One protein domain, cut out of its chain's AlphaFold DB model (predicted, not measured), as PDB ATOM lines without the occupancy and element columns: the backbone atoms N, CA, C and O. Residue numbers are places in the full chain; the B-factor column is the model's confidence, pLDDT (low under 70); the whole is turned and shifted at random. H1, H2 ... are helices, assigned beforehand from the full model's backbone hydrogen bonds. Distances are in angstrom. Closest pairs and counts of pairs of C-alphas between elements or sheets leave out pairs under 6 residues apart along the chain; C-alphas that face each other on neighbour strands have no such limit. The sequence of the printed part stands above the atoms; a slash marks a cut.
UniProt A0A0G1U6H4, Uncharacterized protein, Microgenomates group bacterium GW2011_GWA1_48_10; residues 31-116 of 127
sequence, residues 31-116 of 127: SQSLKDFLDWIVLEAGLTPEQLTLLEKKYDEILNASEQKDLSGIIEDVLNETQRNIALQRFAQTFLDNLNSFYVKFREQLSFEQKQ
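What this domain is: This is residues 31 to 116 of the 127 residues of an uncharacterized protein of Microgenomates group bacterium GW2011_GWA1_48_10 (UniProt A0A0G1U6H4). One long helix, H4, makes the longest axis: H1 packs on its middle stretch, residues 87 to 98, while H3 folds back beside its first part, residues 84 to 87, after a tight turn, and H2 packs on H3; residues 100 to 106 of H4 and residues 108 to 114 stick out as an arm that ends in the short H5. The printed part has 86 residues, with five named helices in the order H1, H2, H3, H4, H5 and no named strand, and its class is all helix. It is loose, with a radius of gyration of the C-alphas of 16.0 A, and elongated, spanning 54 by 29 by 18 A.

Where its parts are: H1, residues 31 to 44, begins with C-alpha 31 at (40.577, -15.617, -29.290) and is 19.8 A long from first to last C-alpha. H2, residues 49 to 64, is 22.7 A long. H3 is residues 71 to 78. H4, residues 81 to 109, is 42.1 A long, from C-alpha 81 at (44.464, -23.271, -51.921). H5, residues 112 to 116, ends with C-alpha 116 at (61.700, 2.248, -18.960).

How they stand to each other: H1 touches H4, which meets it with residues 87 to 98 alone, at a steep tilt of 42 degrees, opposite ways; the closest C-alphas, of Ser 33 and Phe 95, are 5.1 A apart. H1 and H2 are close but not clearly touching, with the C-alphas of Val 42 and Leu 52 closest at 6.6 A. H2 and H3 form a helical hairpin at a shallow tilt of 25 degrees; H2 touches with residues 51 to 58 alone, the C-alphas of Gln 51 and Val 78 being closest at 5.7 A. H3 and H4, also a hairpin, only just touch, with 3 pairs of C-alphas within 8 A, the closest those of Ile 75 and Arg 84 at 6.4 A. Two of these three touching pairs stand at a shallow tilt, a mostly aligned packing, but only just. H2 and H4 are apart. H5 is close to but not clearly touching H4, with the C-alphas of Arg 107 and Lys 115 closest at 7.0 A. In H1, H2, H3 and H5 every O i to N i+4 pair is within hydrogen-bond range; in H4 24 of 25 are.

The domain as a whole: The C-alphas farthest apart, of Glu 50 and Glu 113, are 54.0 A apart. The printed part has no cut. No link is long; the link from H2 to H3 is short and the other three are tight. The mean pLDDT of the printed part is 81.6, and residues 62 to 75 are under 70.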
ATOM      1  N   SER A  31      42.025 -15.448 -29.133       81.75
ATOM      2  CA  SER A  31      40.577 -15.617 -29.290       81.75
ATOM      3  C   SER A  31      39.919 -14.412 -29.959       81.75
ATOM      4  O   SER A  31      39.054 -14.599 -30.811       81.75
ATOM      5  N   GLN A  32      40.343 -13.187 -29.629       87.12
ATOM      6  CA  GLN A  32      39.844 -11.992 -30.314       87.12
ATOM      7  C   GLN A  32      40.252 -11.991 -31.793       87.12
ATOM      8  O   GLN A  32      39.419 -11.763 -32.660       87.12
ATOM      9  N   SER A  33      41.507 -12.333 -32.088       89.56
ATOM     10  CA  SER A  33      42.015 -12.397 -33.467       89.56
ATOM     11  C   SER A  33      41.315 -13.453 -34.304       89.56
ATOM     12  O   SER A  33      41.012 -13.219 -35.469       89.56
ATOM     13  N   LEU A  34      41.032 -14.601 -33.696       82.50
ATOM     14  CA  LEU A  34      40.215 -15.642 -34.293       82.50
ATOM     15  C   LEU A  34      38.827 -15.108 -34.653       82.50
ATOM     16  O   LEU A  34      38.394 -15.262 -35.792       82.50
ATOM     17  N   LYS A  35      38.149 -14.477 -33.696       82.62
ATOM     18  CA  LYS A  35      36.812 -13.933 -33.914       82.62
ATOM     19  C   LYS A  35      36.802 -12.917 -35.059       82.62
ATOM     20  O   LYS A  35      36.044 -13.091 -36.003       82.62
ATOM     21  N   ASP A  36      37.693 -11.929 -35.020       88.31
ATOM     22  CA  ASP A  36      37.757 -10.871 -36.039       88.31
ATOM     23  C   ASP A  36      38.074 -11.429 -37.435       88.31
ATOM     24  O   ASP A  36      37.554 -10.959 -38.448       88.31
ATOM     25  N   PHE A  37      38.929 -12.452 -37.500       87.00
ATOM     26  CA  PHE A  37      39.235 -13.140 -38.747       87.00
ATOM     27  C   PHE A  37      38.034 -13.915 -39.293       87.00
ATOM     28  O   PHE A  37      37.799 -13.890 -40.500       87.00
ATOM     29  N   LEU A  38      37.272 -14.591 -38.432       79.31
ATOM     30  CA  LEU A  38      36.080 -15.322 -38.853       79.31
ATOM     31  C   LEU A  38      34.955 -14.383 -39.286       79.31
ATOM     32  O   LEU A  38      34.329 -14.628 -40.314       79.31
ATOM     33  N   ASP A  39      34.759 -13.275 -38.576       82.81
ATOM     34  CA  ASP A  39      33.822 -12.231 -38.991       82.81
ATOM     35  C   ASP A  39      34.204 -11.703 -40.386       82.81
ATOM     36  O   ASP A  39      33.357 -11.572 -41.269       82.81
ATOM     37  N   TRP A  40      35.500 -11.478 -40.630       86.44
ATOM     38  CA  TRP A  40      35.990 -11.080 -41.949       86.44
ATOM     39  C   TRP A  40      35.770 -12.160 -43.016       86.44
ATOM     40  O   TRP A  40      35.302 -11.844 -44.107       86.44
ATOM     41  N   ILE A  41      36.103 -13.424 -42.740       79.88
ATOM     42  CA  ILE A  41      36.080 -14.465 -43.775       79.88
ATOM     43  C   ILE A  41      34.647 -14.804 -44.213       79.88
ATOM     44  O   ILE A  41      34.426 -15.095 -45.388       79.88
ATOM     45  N   VAL A  42      33.672 -14.697 -43.305       77.56
ATOM     46  CA  VAL A  42      32.241 -14.839 -43.615       77.56
ATOM     47  C   VAL A  42      31.766 -13.734 -44.562       77.56
ATOM     48  O   VAL A  42      30.980 -14.001 -45.469       77.56
ATOM     49  N   LEU A  43      32.248 -12.503 -44.375       76.38
ATOM     50  CA  LEU A  43      31.774 -11.330 -45.115       76.38
ATOM     51  C   LEU A  43      32.511 -11.099 -46.444       76.38
ATOM     52  O   LEU A  43      31.897 -10.674 -47.418       76.38
ATOM     53  N   GLU A  44      33.815 -11.369 -46.494       72.56
ATOM     54  CA  GLU A  44      34.705 -10.825 -47.533       72.56
ATOM     55  C   GLU A  44      35.399 -11.898 -48.387       72.56
ATOM     56  O   GLU A  44      35.913 -11.593 -49.462       72.56
ATOM     57  N   ALA A  45      35.435 -13.166 -47.958       71.25
ATOM     58  CA  ALA A  45      36.223 -14.193 -48.657       71.25
ATOM     59  C   ALA A  45      35.503 -14.865 -49.841       71.25
ATOM     60  O   ALA A  45      36.059 -15.779 -50.457       71.25
ATOM     61  N   GLY A  46      34.283 -14.425 -50.170       72.94
ATOM     62  CA  GLY A  46      33.511 -14.965 -51.293       72.94
ATOM     63  C   GLY A  46      33.235 -16.464 -51.154       72.94
ATOM     64  O   GLY A  46      33.392 -17.213 -52.117       72.94
ATOM     65  N   LEU A  47      32.896 -16.907 -49.940       81.56
ATOM     66  CA  LEU A  47      32.609 -18.307 -49.631       81.56
ATOM     67  C   LEU A  47      31.309 -18.771 -50.300       81.56
ATOM     68  O   LEU A  47      30.341 -18.012 -50.388       81.56
ATOM     69  N   THR A  48      31.261 -20.032 -50.739       83.50
ATOM     70  CA  THR A  48      29.993 -20.643 -51.165       83.50
ATOM     71  C   THR A  48      29.070 -20.871 -49.959       83.50
ATOM     72  O   THR A  48      29.552 -20.962 -48.825       83.50
ATOM     73  N   PRO A  49      27.746 -21.017 -50.161       83.12
ATOM     74  CA  PRO A  49      26.815 -21.340 -49.075       83.12
ATOM     75  C   PRO A  49      27.202 -22.600 -48.277       83.12
ATOM     76  O   PRO A  49      27.047 -22.640 -47.055       83.12
ATOM     77  N   GLU A  50      27.758 -23.617 -48.940       84.06
ATOM     78  CA  GLU A  50      28.244 -24.839 -48.290       84.06
ATOM     79  C   GLU A  50      29.496 -24.579 -47.444       84.06
ATOM     80  O   GLU A  50      29.601 -25.094 -46.330       84.06
ATOM     81  N   GLN A  51      30.428 -23.757 -47.945       83.69
ATOM     82  CA  GLN A  51      31.620 -23.349 -47.194       83.69
ATOM     83  C   GLN A  51      31.243 -22.522 -45.961       83.69
ATOM     84  O   GLN A  51      31.801 -22.754 -44.891       83.69
ATOM     85  N   LEU A  52      30.267 -21.616 -46.086       81.19
ATOM     86  CA  LEU A  52      29.723 -20.841 -44.966       81.19
ATOM     87  C   LEU A  52      29.127 -21.755 -43.895       81.19
ATOM     88  O   LEU A  52      29.514 -21.670 -42.735       81.19
ATOM     89  N   THR A  53      28.270 -22.698 -44.294       82.56
ATOM     90  CA  THR A  53      27.639 -23.651 -43.365       82.56
ATOM     91  C   THR A  53      28.683 -24.498 -42.626       82.56
ATOM     92  O   THR A  53      28.564 -24.759 -41.425       82.56
ATOM     93  N   LEU A  54      29.728 -24.945 -43.332       82.44
ATOM     94  CA  LEU A  54      30.810 -25.719 -42.727       82.44
ATOM     95  C   LEU A  54      31.642 -24.867 -41.758       82.44
ATOM     96  O   LEU A  54      32.003 -25.346 -40.683       82.44
ATOM     97  N   LEU A  55      31.922 -23.615 -42.124       79.00
ATOM     98  CA  LEU A  55      32.672 -22.682 -41.294       79.00
ATOM     99  C   LEU A  55      31.918 -22.327 -40.008       79.00
ATOM    100  O   LEU A  55      32.514 -22.391 -38.936       79.00
ATOM    101  N   GLU A  56      30.624 -22.016 -40.099       76.81
ATOM    102  CA  GLU A  56      29.761 -21.726 -38.944       76.81
ATOM    103  C   GLU A  56      29.744 -22.902 -37.963       76.81
ATOM    104  O   GLU A  56      29.999 -22.732 -36.770       76.81
ATOM    105  N   LYS A  57      29.573 -24.129 -38.471       78.75
ATOM    106  CA  LYS A  57      29.622 -25.338 -37.641       78.75
ATOM    107  C   LYS A  57      30.970 -25.499 -36.932       78.75
ATOM    108  O   LYS A  57      31.018 -25.818 -35.746       78.75
ATOM    109  N   LYS A  58      32.077 -25.303 -37.653       76.62
ATOM    110  CA  LYS A  58      33.427 -25.412 -37.082       76.62
ATOM    111  C   LYS A  58      33.703 -24.291 -36.076       76.62
ATOM    112  O   LYS A  58      34.393 -24.536 -35.090       76.62
ATOM    113  N   TYR A  59      33.156 -23.095 -36.287       73.06
ATOM    114  CA  TYR A  59      33.249 -21.983 -35.343       73.06
ATOM    115  C   TYR A  59      32.543 -22.301 -34.026       73.06
ATOM    116  O   TYR A  59      33.157 -22.177 -32.965       73.06
ATOM    117  N   ASP A  60      31.311 -22.804 -34.093       72.88
ATOM    118  CA  ASP A  60      30.575 -23.244 -32.910       72.88
ATOM    119  C   ASP A  60      31.316 -24.366 -32.171       72.88
ATOM    120  O   ASP A  60      31.349 -24.386 -30.940       72.88
ATOM    121  N   GLU A  61      31.969 -25.282 -32.893       74.44
ATOM    122  CA  GLU A  61      32.821 -26.300 -32.274       74.44
ATOM    123  C   GLU A  61      34.028 -25.701 -31.541       74.44
ATOM    124  O   GLU A  61      34.382 -26.211 -30.483       74.44
ATOM    125  N   ILE A  62      34.671 -24.651 -32.068       69.50
ATOM    126  CA  ILE A  62      35.789 -23.989 -31.375       69.50
ATOM    127  C   ILE A  62      35.293 -23.249 -30.133       69.50
ATOM    128  O   ILE A  62      35.925 -23.343 -29.082       69.50
ATOM    129  N   LEU A  63      34.184 -22.513 -30.245       64.69
ATOM    130  CA  LEU A  63      33.630 -21.741 -29.132       64.69
ATOM    131  C   LEU A  63      33.176 -22.633 -27.974       64.69
ATOM    132  O   LEU A  63      33.296 -22.238 -26.815       64.69
ATOM    133  N   ASN A  64      32.663 -23.825 -28.286       65.75
ATOM    134  CA  ASN A  64      32.124 -24.760 -27.300       65.75
ATOM    135  C   ASN A  64      33.112 -25.860 -26.878       65.75
ATOM    136  O   ASN A  64      32.808 -26.630 -25.965       65.75
ATOM    137  N   ALA A  65      34.278 -25.974 -27.520       61.94
ATOM    138  CA  ALA A  65      35.281 -26.943 -27.105       61.94
ATOM    139  C   ALA A  65      35.959 -26.493 -25.802       61.94
ATOM    140  O   ALA A  65      36.490 -25.391 -25.694       61.94
ATOM    141  N   SER A  66      36.002 -27.398 -24.820       49.38
ATOM    142  CA  SER A  66      36.811 -27.232 -23.605       49.38
ATOM    143  C   SER A  66      38.315 -27.228 -23.897       49.38
ATOM    144  O   SER A  66      39.108 -26.787 -23.069       49.38
ATOM    145  N   GLU A  67      38.704 -27.733 -25.069       52.19
ATOM    146  CA  GLU A  67      40.074 -27.783 -25.563       52.19
ATOM    147  C   GLU A  67      40.218 -26.913 -26.813       52.19
ATOM    148  O   GLU A  67      39.378 -26.920 -27.713       52.19
ATOM    149  N   GLN A  68      41.315 -26.164 -26.883       57.41
ATOM    150  CA  GLN A  68      41.607 -25.264 -27.993       57.41
ATOM    151  C   GLN A  68      41.898 -26.061 -29.269       57.41
ATOM    152  O   GLN A  68      43.027 -26.516 -29.479       57.41
ATOM    153  N   LYS A  69      40.899 -26.206 -30.143       57.59
ATOM    154  CA  LYS A  69      41.105 -26.752 -31.488       57.59
ATOM    155  C   LYS A  69      41.957 -25.803 -32.334       57.59
ATOM    156  O   LYS A  69      41.874 -24.581 -32.208       57.59
ATOM    157  N   ASP A  70      42.804 -26.388 -33.175       60.81
ATOM    158  CA  ASP A  70      43.664 -25.648 -34.092       60.81
ATOM    159  C   ASP A  70      42.849 -25.090 -35.270       60.81
ATOM    160  O   ASP A  70      42.066 -25.795 -35.907       60.81
ATOM    161  N   LEU A  71      43.043 -23.803 -35.538       61.91
ATOM    162  CA  LEU A  71      42.417 -23.053 -36.625       61.91
ATOM    163  C   LEU A  71      42.906 -23.482 -37.999       61.91
ATOM    164  O   LEU A  71      42.162 -23.366 -38.972       61.91
ATOM    165  N   SER A  72      44.151 -23.958 -38.066       61.22
ATOM    166  CA  SER A  72      44.788 -24.406 -39.304       61.22
ATOM    167  C   SER A  72      43.924 -25.452 -40.013       61.22
ATOM    168  O   SER A  72      43.580 -25.265 -41.176       61.22
ATOM    169  N   GLY A  73      43.436 -26.455 -39.277       64.44
ATOM    170  CA  GLY A  73      42.582 -27.511 -39.820       64.44
ATOM    171  C   GLY A  73      41.224 -27.017 -40.324       64.44
ATOM    172  O   GLY A  73      40.663 -27.587 -41.250       64.44
ATOM    173  N   ILE A  74      40.687 -25.929 -39.766       69.00
ATOM    174  CA  ILE A  74      39.393 -25.370 -40.196       69.00
ATOM    175  C   ILE A  74      39.556 -24.580 -41.490       69.00
ATOM    176  O   ILE A  74      38.756 -24.724 -42.411       69.00
ATOM    177  N   ILE A  75      40.620 -23.783 -41.576       69.81
ATOM    178  CA  ILE A  75      40.995 -23.068 -42.798       69.81
ATOM    179  C   ILE A  75      41.325 -24.076 -43.912       69.81
ATOM    180  O   ILE A  75      40.938 -23.866 -45.059       69.81
ATOM    181  N   GLU A  76      41.989 -25.187 -43.584       71.31
ATOM    182  CA  GLU A  76      42.343 -26.241 -44.538       71.31
ATOM    183  C   GLU A  76      41.142 -27.019 -45.087       71.31
ATOM    184  O   GLU A  76      41.123 -27.284 -46.292       71.31
ATOM    185  N   ASP A  77      40.159 -27.336 -44.235       75.12
ATOM    186  CA  ASP A  77      38.944 -28.083 -44.596       75.12
ATOM    187  C   ASP A  77      37.946 -27.243 -45.413       75.12
ATOM    188  O   ASP A  77      37.222 -27.777 -46.255       75.12
ATOM    189  N   VAL A  78      37.858 -25.937 -45.134       78.94
ATOM    190  CA  VAL A  78      36.823 -25.058 -45.707       78.94
ATOM    191  C   VAL A  78      37.294 -24.390 -46.998       78.94
ATOM    192  O   VAL A  78      36.498 -24.197 -47.918       78.94
ATOM    193  N   LEU A  79      38.572 -24.013 -47.086       82.56
ATOM    194  CA  LEU A  79      39.072 -23.135 -48.143       82.56
ATOM    195  C   LEU A  79      39.903 -23.885 -49.186       82.56
ATOM    196  O   LEU A  79      40.727 -24.745 -48.869       82.56
ATOM    197  N   ASN A  80      39.761 -23.479 -50.450       83.06
ATOM    198  CA  ASN A  80      40.683 -23.911 -51.502       83.06
ATOM    199  C   ASN A  80      42.067 -23.253 -51.342       83.06
ATOM    200  O   ASN A  80      42.237 -22.300 -50.589       83.06
ATOM    201  N   GLU A  81      43.075 -23.730 -52.074       83.00
ATOM    202  CA  GLU A  81      44.464 -23.271 -51.921       83.00
ATOM    203  C   GLU A  81      44.652 -21.751 -52.054       83.00
ATOM    204  O   GLU A  81      45.347 -21.139 -51.240       83.00
ATOM    205  N   THR A  82      43.996 -21.117 -53.027       82.06
ATOM    206  CA  THR A  82      44.067 -19.662 -53.214       82.06
ATOM    207  C   THR A  82      43.436 -18.918 -52.038       82.06
ATOM    208  O   THR A  82      44.041 -17.990 -51.500       82.06
ATOM    209  N   GLN A  83      42.254 -19.354 -51.598       81.38
ATOM    210  CA  GLN A  83      41.566 -18.793 -50.435       81.38
ATOM    211  C   GLN A  83      42.383 -18.989 -49.149       81.38
ATOM    212  O   GLN A  83      42.452 -18.068 -48.339       81.38
ATOM    213  N   ARG A  84      43.064 -20.133 -48.984       83.50
ATOM    214  CA  ARG A  84      43.931 -20.415 -47.827       83.50
ATOM    215  C   ARG A  84      45.077 -19.428 -47.710       83.50
ATOM    216  O   ARG A  84      45.301 -18.904 -46.627       83.50
ATOM    217  N   ASN A  85      45.773 -19.124 -48.803       82.50
ATOM    218  CA  ASN A  85      46.891 -18.179 -48.755       82.50
ATOM    219  C   ASN A  85      46.433 -16.772 -48.341       82.50
ATOM    220  O   ASN A  85      47.068 -16.143 -47.494       82.50
ATOM    221  N   ILE A  86      45.302 -16.310 -48.882       84.25
ATOM    222  CA  ILE A  86      44.711 -15.015 -48.511       84.25
ATOM    223  C   ILE A  86      44.262 -15.039 -47.045       84.25
ATOM    224  O   ILE A  86      44.569 -14.120 -46.289       84.25
ATOM    225  N   ALA A  87      43.584 -16.106 -46.627       83.81
ATOM    226  CA  ALA A  87      43.116 -16.293 -45.261       83.81
ATOM    227  C   ALA A  87      44.263 -16.315 -44.243       83.81
ATOM    228  O   ALA A  87      44.176 -15.649 -43.217       83.81
ATOM    229  N   LEU A  88      45.364 -17.011 -44.535       82.81
ATOM    230  CA  LEU A  88      46.540 -17.064 -43.665       82.81
ATOM    231  C   LEU A  88      47.212 -15.696 -43.533       82.81
ATOM    232  O   LEU A  88      47.525 -15.275 -42.419       82.81
ATOM    233  N   GLN A  89      47.395 -14.976 -44.645       86.50
ATOM    234  CA  GLN A  89      47.933 -13.612 -44.616       86.50
ATOM    235  C   GLN A  89      47.026 -12.674 -43.819       86.50
ATOM    236  O   GLN A  89      47.503 -11.882 -43.005       86.50
ATOM    237  N   ARG A  90      45.711 -12.791 -44.020       89.44
ATOM    238  CA  ARG A  90      44.729 -11.979 -43.313       89.44
ATOM    239  C   ARG A  90      44.726 -12.277 -41.821       89.44
ATOM    240  O   ARG A  90      44.804 -11.340 -41.040       89.44
ATOM    241  N   PHE A  91      44.707 -13.550 -41.433       87.62
ATOM    242  CA  PHE A  91      44.767 -13.956 -40.033       87.62
ATOM    243  C   PHE A  91      46.054 -13.470 -39.360       87.62
ATOM    244  O   PHE A  91      45.997 -12.933 -38.256       87.62
ATOM    245  N   ALA A  92      47.203 -13.593 -40.033       87.69
ATOM    246  CA  ALA A  92      48.469 -13.082 -39.516       87.69
ATOM    247  C   ALA A  92      48.409 -11.567 -39.270       87.69
ATOM    248  O   ALA A  92      48.815 -11.109 -38.201       87.69
ATOM    249  N   GLN A  93      47.853 -10.798 -40.211       92.75
ATOM    250  CA  GLN A  93      47.676  -9.357 -40.040       92.75
ATOM    251  C   GLN A  93      46.706  -9.031 -38.895       92.75
ATOM    252  O   GLN A  93      47.048  -8.242 -38.020       92.75
ATOM    253  N   THR A  94      45.543  -9.685 -38.844       92.50
ATOM    254  CA  THR A  94      44.556  -9.518 -37.765       92.50
ATOM    255  C   THR A  94      45.164  -9.820 -36.396       92.50
ATOM    256  O   THR A  94      44.949  -9.078 -35.439       92.50
ATOM    257  N   PHE A  95      45.971 -10.881 -36.294       91.69
ATOM    258  CA  PHE A  95      46.673 -11.221 -35.064       91.69
ATOM    259  C   PHE A  95      47.690 -10.147 -34.662       91.69
ATOM    260  O   PHE A  95      47.736  -9.759 -33.495       91.69
ATOM    261  N   LEU A  96      48.475  -9.631 -35.613       92.69
ATOM    262  CA  LEU A  96      49.422  -8.542 -35.359       92.69
ATOM    263  C   LEU A  96      48.715  -7.255 -34.917       92.69
ATOM    264  O   LEU A  96      49.176  -6.605 -33.979       92.69
ATOM    265  N   ASP A  97      47.584  -6.910 -35.528       96.06
ATOM    266  CA  ASP A  97      46.807  -5.715 -35.182       96.06
ATOM    267  C   ASP A  97      46.230  -5.809 -33.761       96.06
ATOM    268  O   ASP A  97      46.320  -4.859 -32.972       96.06
ATOM    269  N   ASN A  98      45.706  -6.978 -33.389       95.19
ATOM    270  CA  ASN A  98      45.202  -7.230 -32.040       95.19
ATOM    271  C   ASN A  98      46.316  -7.310 -30.997       95.19
ATOM    272  O   ASN A  98      46.157  -6.802 -29.884       95.19
ATOM    273  N   LEU A  99      47.467  -7.881 -31.352       93.75
ATOM    274  CA  LEU A  99      48.646  -7.896 -30.494       93.75
ATOM    275  C   LEU A  99      49.191  -6.475 -30.264       93.75
ATOM    276  O   LEU A  99      49.499  -6.108 -29.130       93.75
ATOM    277  N   ASN A 100      49.247  -5.645 -31.307       94.25
ATOM    278  CA  ASN A 100      49.622  -4.235 -31.195       94.25
ATOM    279  C   ASN A 100      48.627  -3.462 -30.326       94.25
ATOM    280  O   ASN A 100      49.028  -2.726 -29.423       94.25
ATOM    281  N   SER A 101      47.328  -3.680 -30.537       95.88
ATOM    282  CA  SER A 101      46.270  -3.080 -29.720       95.88
ATOM    283  C   SER A 101      46.383  -3.483 -28.248       95.88
ATOM    284  O   SER A 101      46.186  -2.651 -27.359       95.88
ATOM    285  N   PHE A 102      46.741  -4.741 -27.978       95.44
ATOM    286  CA  PHE A 102      47.069  -5.202 -26.635       95.44
ATOM    287  C   PHE A 102      48.261  -4.431 -26.062       95.44
ATOM    288  O   PHE A 102      48.139  -3.892 -24.967       95.44
ATOM    289  N   TYR A 103      49.380  -4.325 -26.787       93.38
ATOM    290  CA  TYR A 103      50.574  -3.639 -26.284       93.38
ATOM    291  C   TYR A 103      50.337  -2.159 -25.986       93.38
ATOM    292  O   TYR A 103      50.839  -1.666 -24.976       93.38
ATOM    293  N   VAL A 104      49.545  -1.461 -26.804       93.00
ATOM    294  CA  VAL A 104      49.169  -0.060 -26.552       93.00
ATOM    295  C   VAL A 104      48.428   0.063 -25.218       93.00
ATOM    296  O   VAL A 104      48.888   0.779 -24.328       93.00
ATOM    297  N   LYS A 105      47.348  -0.708 -25.031       93.94
ATOM    298  CA  LYS A 105      46.551  -0.701 -23.789       93.94
ATOM    299  C   LYS A 105      47.351  -1.179 -22.579       93.94
ATOM    300  O   LYS A 105      47.202  -0.662 -21.477       93.94
ATOM    301  N   PHE A 106      48.204  -2.177 -22.774       93.62
ATOM    302  CA  PHE A 106      49.080  -2.705 -21.737       93.62
ATOM    303  C   PHE A 106      50.087  -1.645 -21.281       93.62
ATOM    304  O   PHE A 106      50.256  -1.442 -20.081       93.62
ATOM    305  N   ARG A 107      50.701  -0.907 -22.216       91.56
ATOM    306  CA  ARG A 107      51.665   0.156 -21.902       91.56
ATOM    307  C   ARG A 107      51.035   1.277 -21.082       91.56
ATOM    308  O   ARG A 107      51.715   1.846 -20.233       91.56
ATOM    309  N   GLU A 108      49.758   1.589 -21.281       93.62
ATOM    310  CA  GLU A 108      49.040   2.586 -20.473       93.62
ATOM    311  C   GLU A 108      48.940   2.190 -18.993       93.62
ATOM    312  O   GLU A 108      48.978   3.067 -18.131       93.62
ATOM    313  N   GLN A 109      48.897   0.890 -18.694       92.56
ATOM    314  CA  GLN A 109      48.783   0.351 -17.333       92.56
ATOM    315  C   GLN A 109      50.123   0.293 -16.587       92.56
ATOM    316  O   GLN A 109      50.141   0.119 -15.369       92.56
ATOM    317  N   LEU A 110      51.246   0.430 -17.297       93.50
ATOM    318  CA  LEU A 110      52.578   0.347 -16.703       93.50
ATOM    319  C   LEU A 110      52.953   1.618 -15.935       93.50
ATOM    320  O   LEU A 110      52.718   2.748 -16.392       93.50
ATOM    321  N   SER A 111      53.653   1.422 -14.817       95.50
ATOM    322  CA  SER A 111      54.348   2.499 -14.116       95.50
ATOM    323  C   SER A 111      55.453   3.105 -14.990       95.50
ATOM    324  O   SER A 111      55.885   2.522 -15.988       95.50
ATOM    325  N   PHE A 112      55.931   4.295 -14.620       94.94
ATOM    326  CA  PHE A 112      57.037   4.938 -15.332       94.94
ATOM    327  C   PHE A 112      58.298   4.055 -15.361       94.94
ATOM    328  O   PHE A 112      58.881   3.861 -16.424       94.94
ATOM    329  N   GLU A 113      58.665   3.458 -14.226       94.81
ATOM    330  CA  GLU A 113      59.818   2.555 -14.122       94.81
ATOM    331  C   GLU A 113      59.642   1.308 -14.999       94.81
ATOM    332  O   GLU A 113      60.531   0.952 -15.769       94.81
ATOM    333  N   GLN A 114      58.458   0.687 -14.976       94.06
ATOM    334  CA  GLN A 114      58.163  -0.476 -15.816       94.06
ATOM    335  C   GLN A 114      58.258  -0.147 -17.310       94.06
ATOM    336  O   GLN A 114      58.792  -0.951 -18.073       94.06
ATOM    337  N   LYS A 115      57.793   1.038 -17.732       93.81
ATOM    338  CA  LYS A 115      57.936   1.507 -19.122       93.81
ATOM    339  C   LYS A 115      59.405   1.590 -19.530       93.81
ATOM    340  O   LYS A 115      59.753   1.083 -20.589       93.81
ATOM    341  N   GLN A 116      60.264   2.151 -18.679       94.62
ATOM    342  CA  GLN A 116      61.700   2.248 -18.960       94.62
ATOM    343  C   GLN A 116      62.362   0.871 -19.101       94.62
ATOM    344  O   GLN A 116      63.167   0.668 -20.008       94.62
TER     345      GLN A 116